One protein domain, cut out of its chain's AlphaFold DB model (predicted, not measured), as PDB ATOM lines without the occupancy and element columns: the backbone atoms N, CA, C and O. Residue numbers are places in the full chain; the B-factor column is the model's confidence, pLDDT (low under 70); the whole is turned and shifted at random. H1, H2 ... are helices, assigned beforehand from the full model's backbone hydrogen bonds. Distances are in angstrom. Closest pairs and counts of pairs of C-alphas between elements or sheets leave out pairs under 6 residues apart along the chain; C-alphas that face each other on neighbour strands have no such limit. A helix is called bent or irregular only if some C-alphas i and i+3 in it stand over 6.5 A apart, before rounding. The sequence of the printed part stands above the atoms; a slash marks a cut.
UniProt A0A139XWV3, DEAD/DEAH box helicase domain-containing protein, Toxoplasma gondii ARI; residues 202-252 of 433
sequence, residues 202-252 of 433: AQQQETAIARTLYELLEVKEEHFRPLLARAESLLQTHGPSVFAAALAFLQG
ATOM      1  N   ALA A 202     -39.779  54.454  -1.672       69.50
ATOM      2  CA  ALA A 202     -39.676  53.006  -1.842       69.50
ATOM      3  C   ALA A 202     -40.852  52.431  -2.656       69.50
ATOM      4  O   ALA A 202     -40.629  51.727  -3.632       69.50
ATOM      5  N   GLN A 203     -42.092  52.816  -2.336       70.69
ATOM      6  CA  GLN A 203     -43.285  52.373  -3.076       70.69
ATOM      7  C   GLN A 203     -43.300  52.864  -4.527       70.69
ATOM      8  O   GLN A 203     -43.699  52.135  -5.435       70.69
ATOM      9  N   GLN A 204     -42.863  54.102  -4.768       68.81
ATOM     10  CA  GLN A 204     -42.742  54.641  -6.123       68.81
ATOM     11  C   GLN A 204     -41.690  53.874  -6.932       68.81
ATOM     12  O   GLN A 204     -41.912  53.577  -8.103       68.81
ATOM     13  N   GLN A 205     -40.558  53.544  -6.307       69.81
ATOM     14  CA  GLN A 205     -39.495  52.763  -6.931       69.81
ATOM     15  C   GLN A 205     -39.952  51.341  -7.241       69.81
ATOM     16  O   GLN A 205     -39.738  50.870  -8.350       69.81
ATOM     17  N   GLU A 206     -40.613  50.686  -6.293       76.31
ATOM     18  CA  GLU A 206     -41.174  49.350  -6.467       76.31
ATOM     19  C   GLU A 206     -42.200  49.321  -7.603       76.31
ATOM     20  O   GLU A 206     -42.130  48.466  -8.480       76.31
ATOM     21  N   THR A 207     -43.073  50.330  -7.669       71.69
ATOM     22  CA  THR A 207     -44.032  50.485  -8.773       71.69
ATOM     23  C   THR A 207     -43.327  50.658 -10.118       71.69
ATOM     24  O   THR A 207     -43.728  50.058 -11.114       71.69
ATOM     25  N   ALA A 208     -42.267  51.469 -10.164       72.81
ATOM     26  CA  ALA A 208     -41.486  51.666 -11.380       72.81
ATOM     27  C   ALA A 208     -40.780  50.370 -11.817       72.81
ATOM     28  O   ALA A 208     -40.824  50.035 -12.997       72.81
ATOM     29  N   ILE A 209     -40.197  49.618 -10.875       75.81
ATOM     30  CA  ILE A 209     -39.583  48.304 -11.131       75.81
ATOM     31  C   ILE A 209     -40.622  47.334 -11.690       75.81
ATOM     32  O   ILE A 209     -40.403  46.767 -12.757       75.81
ATOM     33  N   ALA A 210     -41.748  47.166 -10.994       74.88
ATOM     34  CA  ALA A 210     -42.799  46.230 -11.377       74.88
ATOM     35  C   ALA A 210     -43.310  46.505 -12.796       74.88
ATOM     36  O   ALA A 210     -43.479  45.585 -13.593       74.88
ATOM     37  N   ARG A 211     -43.476  47.784 -13.141       73.25
ATOM     38  CA  ARG A 211     -43.859  48.190 -14.489       73.25
ATOM     39  C   ARG A 211     -42.792  47.864 -15.532       73.25
ATOM     40  O   ARG A 211     -43.130  47.303 -16.565       73.25
ATOM     41  N   THR A 212     -41.530  48.227 -15.300       76.50
ATOM     42  CA  THR A 212     -40.459  47.933 -16.266       76.50
ATOM     43  C   THR A 212     -40.343  46.430 -16.503       76.50
ATOM     44  O   THR A 212     -40.176  46.002 -17.638       76.50
ATOM     45  N   LEU A 213     -40.479  45.617 -15.454       77.44
ATOM     46  CA  LEU A 213     -40.488  44.160 -15.585       77.44
ATOM     47  C   LEU A 213     -41.662  43.668 -16.431       77.44
ATOM     48  O   LEU A 213     -41.467  42.800 -17.274       77.44
ATOM     49  N   TYR A 214     -42.852  44.238 -16.248       70.69
ATOM     50  CA  TYR A 214     -44.003  43.926 -17.091       70.69
ATOM     51  C   TYR A 214     -43.729  44.244 -18.569       70.69
ATOM     52  O   TYR A 214     -43.884  43.372 -19.417       70.69
ATOM     53  N   GLU A 215     -43.245  45.453 -18.866       73.12
ATOM     54  CA  GLU A 215     -42.916  45.864 -20.239       73.12
ATOM     55  C   GLU A 215     -41.845  44.954 -20.864       73.12
ATOM     56  O   GLU A 215     -41.928  44.632 -22.045       73.12
ATOM     57  N   LEU A 216     -40.866  44.497 -20.073       80.50
ATOM     58  CA  LEU A 216     -39.841  43.551 -20.524       80.50
ATOM     59  C   LEU A 216     -40.409  42.163 -20.848       80.50
ATOM     60  O   LEU A 216     -39.948  41.537 -21.799       80.50
ATOM     61  N   LEU A 217     -41.382  41.679 -20.072       79.06
ATOM     62  CA  LEU A 217     -42.003  40.367 -20.281       79.06
ATOM     63  C   LEU A 217     -42.949  40.338 -21.490       79.06
ATOM     64  O   LEU A 217     -43.156  39.275 -22.066       79.06
ATOM     65  N   GLU A 218     -43.490  41.486 -21.902       72.81
ATOM     66  CA  GLU A 218     -44.344  41.587 -23.094       72.81
ATOM     67  C   GLU A 218     -43.565  41.672 -24.415       72.81
ATOM     68  O   GLU A 218     -44.161  41.588 -25.495       72.81
ATOM     69  N   VAL A 219     -42.238  41.834 -24.372       80.31
ATOM     70  CA  VAL A 219     -41.424  41.877 -25.591       80.31
ATOM     71  C   VAL A 219     -41.501  40.523 -26.297       80.31
ATOM     72  O   VAL A 219     -41.130  39.495 -25.739       80.31
ATOM     73  N   LYS A 220     -41.951  40.519 -27.554       79.88
ATOM     74  CA  LYS A 220     -42.041  39.298 -28.364       79.88
ATOM     75  C   LYS A 220     -40.672  38.641 -28.552       79.88
ATOM     76  O   LYS A 220     -39.674  39.331 -28.771       79.88
ATOM     77  N   GLU A 221     -40.654  37.305 -28.573       81.50
ATOM     78  CA  GLU A 221     -39.425  36.508 -28.720       81.50
ATOM     79  C   GLU A 221     -38.594  36.921 -29.941       81.50
ATOM     80  O   GLU A 221     -37.375  37.040 -29.852       81.50
ATOM     81  N   GLU A 222     -39.247  37.239 -31.060       82.62
ATOM     82  CA  GLU A 222     -38.601  37.688 -32.300       82.62
ATOM     83  C   GLU A 222     -37.648  38.882 -32.114       82.62
ATOM     84  O   GLU A 222     -36.642  38.980 -32.817       82.62
ATOM     85  N   HIS A 223     -37.918  39.761 -31.145       76.88
ATOM     86  CA  HIS A 223     -37.116  40.957 -30.903       76.88
ATOM     87  C   HIS A 223     -35.892  40.694 -30.021       76.88
ATOM     88  O   HIS A 223     -34.857  41.329 -30.221       76.88
ATOM     89  N   PHE A 224     -35.979  39.770 -29.057       81.25
ATOM     90  CA  PHE A 224     -34.865  39.495 -28.140       81.25
ATOM     91  C   PHE A 224     -34.063  38.241 -28.502       81.25
ATOM     92  O   PHE A 224     -32.921  38.106 -28.063       81.25
ATOM     93  N   ARG A 225     -34.602  37.343 -29.335       81.75
ATOM     94  CA  ARG A 225     -33.941  36.098 -29.753       81.75
ATOM     95  C   ARG A 225     -32.519  36.295 -30.301       81.75
ATOM     96  O   ARG A 225     -31.640  35.548 -29.874       81.75
ATOM     97  N   PRO A 226     -32.224  37.297 -31.157       88.25
ATOM     98  CA  PRO A 226     -30.857  37.532 -31.641       88.25
ATOM     99  C   PRO A 226     -29.867  37.922 -30.533       88.25
ATOM    100  O   PRO A 226     -28.657  37.785 -30.698       88.25
ATOM    101  N   LEU A 227     -30.372  38.418 -29.402       85.69
ATOM    102  CA  LEU A 227     -29.572  38.888 -28.275       85.69
ATOM    103  C   LEU A 227     -29.320  37.790 -27.232       85.69
ATOM    104  O   LEU A 227     -28.479  37.993 -26.358       85.69
ATOM    105  N   LEU A 228     -29.991  36.631 -27.324       85.31
ATOM    106  CA  LEU A 228     -29.924  35.567 -26.311       85.31
ATOM    107  C   LEU A 228     -28.499  35.066 -26.073       85.31
ATOM    108  O   LEU A 228     -28.050  35.059 -24.931       85.31
ATOM    109  N   ALA A 229     -27.743  34.763 -27.132       84.69
ATOM    110  CA  ALA A 229     -26.356  34.307 -26.995       84.69
ATOM    111  C   ALA A 229     -25.472  35.337 -26.263       84.69
ATOM    112  O   ALA A 229     -24.595  34.989 -25.469       84.69
ATOM    113  N   ARG A 230     -25.720  36.636 -26.489       86.25
ATOM    114  CA  ARG A 230     -25.002  37.712 -25.798       86.25
ATOM    115  C   ARG A 230     -25.451  37.844 -24.344       86.25
ATOM    116  O   ARG A 230     -24.603  38.049 -23.479       86.25
ATOM    117  N   ALA A 231     -26.749  37.717 -24.078       87.56
ATOM    118  CA  ALA A 231     -27.307  37.744 -22.731       87.56
ATOM    119  C   ALA A 231     -26.786  36.576 -21.878       87.56
ATOM    120  O   ALA A 231     -26.364  36.800 -20.747       87.56
ATOM    121  N   GLU A 232     -26.726  35.363 -22.431       89.25
ATOM    122  CA  GLU A 232     -26.167  34.178 -21.770       89.25
ATOM    123  C   GLU A 232     -24.690  34.370 -21.417       89.25
ATOM    124  O   GLU A 232     -24.299  34.154 -20.272       89.25
ATOM    125  N   SER A 233     -23.879  34.864 -22.359       89.06
ATOM    126  CA  SER A 233     -22.465  35.181 -22.109       89.06
ATOM    127  C   SER A 233     -22.291  36.224 -20.994       89.06
ATOM    128  O   SER A 233     -21.433  36.070 -20.119       89.06
ATOM    129  N   LEU A 234     -23.128  37.267 -20.978       87.88
ATOM    130  CA  LEU A 234     -23.101  38.292 -19.932       87.88
ATOM    131  C   LEU A 234     -23.536  37.742 -18.567       87.88
ATOM    132  O   LEU A 234     -22.917  38.081 -17.559       87.88
ATOM    133  N   LEU A 235     -24.553  36.879 -18.527       89.94
ATOM    134  CA  LEU A 235     -25.009  36.217 -17.302       89.94
ATOM    135  C   LEU A 235     -23.965  35.238 -16.759       89.94
ATOM    136  O   LEU A 235     -23.765  35.188 -15.551       89.94
ATOM    137  N   GLN A 236     -23.261  34.507 -17.623       90.56
ATOM    138  CA  GLN A 236     -22.165  33.630 -17.203       90.56
ATOM    139  C   GLN A 236     -20.989  34.426 -16.622       90.56
ATOM    140  O   GLN A 236     -20.408  34.017 -15.622       90.56
ATOM    141  N   THR A 237     -20.657  35.574 -17.222       89.81
ATOM    142  CA  THR A 237     -19.480  36.370 -16.831       89.81
ATOM    143  C   THR A 237     -19.737  37.241 -15.600       89.81
ATOM    144  O   THR A 237     -18.876  37.369 -14.734       89.81
ATOM    145  N   HIS A 238     -20.913  37.863 -15.516       86.69
ATOM    146  CA  HIS A 238     -21.222  38.877 -14.503       86.69
ATOM    147  C   HIS A 238     -22.373  38.476 -13.565       86.69
ATOM    148  O   HIS A 238     -22.666  39.188 -12.599       86.69
ATOM    149  N   GLY A 239     -23.042  37.349 -13.816       90.50
ATOM    150  CA  GLY A 239     -24.151  36.872 -12.994       90.50
ATOM    151  C   GLY A 239     -25.373  37.804 -13.002       90.50
ATOM    152  O   GLY A 239     -25.548  38.627 -13.906       90.50
ATOM    153  N   PRO A 240     -26.218  37.734 -11.955       89.12
ATOM    154  CA  PRO A 240     -27.413  38.575 -11.811       89.12
ATOM    155  C   PRO A 240     -27.124  40.084 -11.724       89.12
ATOM    156  O   PRO A 240     -28.031  40.899 -11.892       89.12
ATOM    157  N   SER A 241     -25.868  40.473 -11.468       85.50
ATOM    158  CA  SER A 241     -25.474  41.876 -11.317       85.50
ATOM    159  C   SER A 241     -25.675  42.690 -12.602       85.50
ATOM    160  O   SER A 241     -26.138  43.827 -12.533       85.50
ATOM    161  N   VAL A 242     -25.437  42.095 -13.779       87.69
ATOM    162  CA  VAL A 242     -25.696  42.743 -15.077       87.69
ATOM    163  C   VAL A 242     -27.182  43.006 -15.282       87.69
ATOM    164  O   VAL A 242     -27.551  44.058 -15.799       87.69
ATOM    165  N   PHE A 243     -28.048  42.092 -14.842       85.19
ATOM    166  CA  PHE A 243     -29.490  42.285 -14.948       85.19
ATOM    167  C   PHE A 243     -29.970  43.412 -14.021       85.19
ATOM    168  O   PHE A 243     -30.725  44.285 -14.444       85.19
ATOM    169  N   ALA A 244     -29.457  43.466 -12.787       82.88
ATOM    170  CA  ALA A 244     -29.713  44.584 -11.878       82.88
ATOM    171  C   ALA A 244     -29.205  45.924 -12.449       82.88
ATOM    172  O   ALA A 244     -29.906  46.936 -12.367       82.88
ATOM    173  N   ALA A 245     -28.029  45.931 -13.086       80.50
ATOM    174  CA  ALA A 245     -27.481  47.104 -13.764       80.50
ATOM    175  C   ALA A 245     -28.334  47.534 -14.970       80.50
ATOM    176  O   ALA A 245     -28.554  48.729 -15.165       80.50
ATOM    177  N   ALA A 246     -28.874  46.586 -15.741       82.81
ATOM    178  CA  ALA A 246     -29.793  46.865 -16.841       82.81
ATOM    179  C   ALA A 246     -31.123  47.460 -16.346       82.81
ATOM    180  O   ALA A 246     -31.601  48.440 -16.912       82.81
ATOM    181  N   LEU A 247     -31.692  46.943 -15.249       80.19
ATOM    182  CA  LEU A 247     -32.885  47.531 -14.626       80.19
ATOM    183  C   LEU A 247     -32.615  48.946 -14.106       80.19
ATOM    184  O   LEU A 247     -33.422  49.851 -14.326       80.19
ATOM    185  N   ALA A 248     -31.461  49.167 -13.472       74.38
ATOM    186  CA  ALA A 248     -31.031  50.505 -13.084       74.38
ATOM    187  C   ALA A 248     -30.895  51.419 -14.315       74.38
ATOM    188  O   ALA A 248     -31.360  52.559 -14.291       74.38
ATOM    189  N   PHE A 249     -30.339  50.913 -15.417       74.12
ATOM    190  CA  PHE A 249     -30.226  51.651 -16.669       74.12
ATOM    191  C   PHE A 249     -31.593  52.045 -17.232       74.12
ATOM    192  O   PHE A 249     -31.836  53.229 -17.459       74.12
ATOM    193  N   LEU A 250     -32.522  51.101 -17.369       72.06
ATOM    194  CA  LEU A 250     -33.871  51.360 -17.886       72.06
ATOM    195  C   LEU A 250     -34.664  52.345 -17.018       72.06
ATOM    196  O   LEU A 250     -35.441  53.142 -17.534       72.06
ATOM    197  N   GLN A 251     -34.417  52.365 -15.709       65.81
ATOM    198  CA  GLN A 251     -35.036  53.325 -14.790       65.81
ATOM    199  C   GLN A 251     -34.421  54.726 -14.837       65.81
ATOM    200  O   GLN A 251     -34.746  55.564 -13.994       65.81
ATOM    201  N   GLY A 252     -33.494  54.984 -15.762       57.47
ATOM    202  CA  GLY A 252     -32.759  56.247 -15.800       57.47
ATOM    203  C   GLY A 252     -31.819  56.424 -14.604       57.47
ATOM    204  O   GLY A 252     -31.351  57.528 -14.348       57.47
TER     205      GLY A 252
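Overview. This is residues 202 to 252 of the 433 residues of the protein "DEAD/DEAH box helicase domain-containing protein" of Toxoplasma gondii ARI (UniProt A0A139XWV3). Three helices make a loose, open frame round a hollow middle: the kinked H2 forms one side, H1 reaches away beyond the link at its first end, and H3 folds back from the other end of H2 toward H1. The frame closes where residues 247 to 251 of H3 meet residues 208 to 212 of H1, and much of H2 stands free. The printed part has 51 residues with three named helices, in the order H1, H2, H3, and no named strand; its class is all helix. It is loose, with a radius of gyration of the C-alphas of 12.3 A, and the C-alphas span 34 by 25 by 14 A.

Along the chain. H2, the longest helix by residues, has 18 residues, 221 to 238, and measures 23.2 A from C-alpha 221 at (-39.425, 36.508, -28.720) to C-alpha 238. H1 holds residues 202 to 217 and measures 22.5 A, beginning with C-alpha 202 at (-39.676, 53.006, -1.842). H3 holds residues 240 to 252 and measures 18.9 A, ending with C-alpha 252 at (-32.759, 56.247, -15.800).

Arrangement. H2 has a kink of 54 degrees near residue 228. It is irregular, with C-alphas 226 and 229 at 7.2 A, and its line is a rough one. H2 and H3 only just touch, and only at the corner by their link, with 3 pairs of C-alphas within 8 A; the closest C-alphas are those of Leu 235 and Val 242, 6.9 A apart. Their lines stand at a steep tilt of 56 degrees, and they run opposite ways. H3 touches H1 with residues 247 to 251 alone, and H1 touches H3 with residues 208 to 212 alone; the closest C-alphas are those of Ala 208 and Gln 251, 7.5 A apart. The lines of H1 and H3 are about perpendicular, at 75 degrees. H1 and H2 are apart, though they follow each other in the chain. Each O i to N i+4 pair is within hydrogen-bond range in H1, against 10 of 14 in H2 and 8 of 9 in H3.

Size, cuts and confidence. The two C-alphas farthest apart are those of Ala 202 and Pro 226, at 34.7 A. The printed part has no cut, and the links H1 to H2 and H2 to H3 are tight, with 3 residues and 1 residue between the helices. Residues 217 to 223, of which 221 to 223 belong to H2, stand free, and so do residues 225 to 230 of H2 and residues 236 to 241, of which 236 to 238 belong to H2. The mean pLDDT of the printed part is 79.7; residue 202, residues 204 to 205 and residues 251 to 252 are under 70.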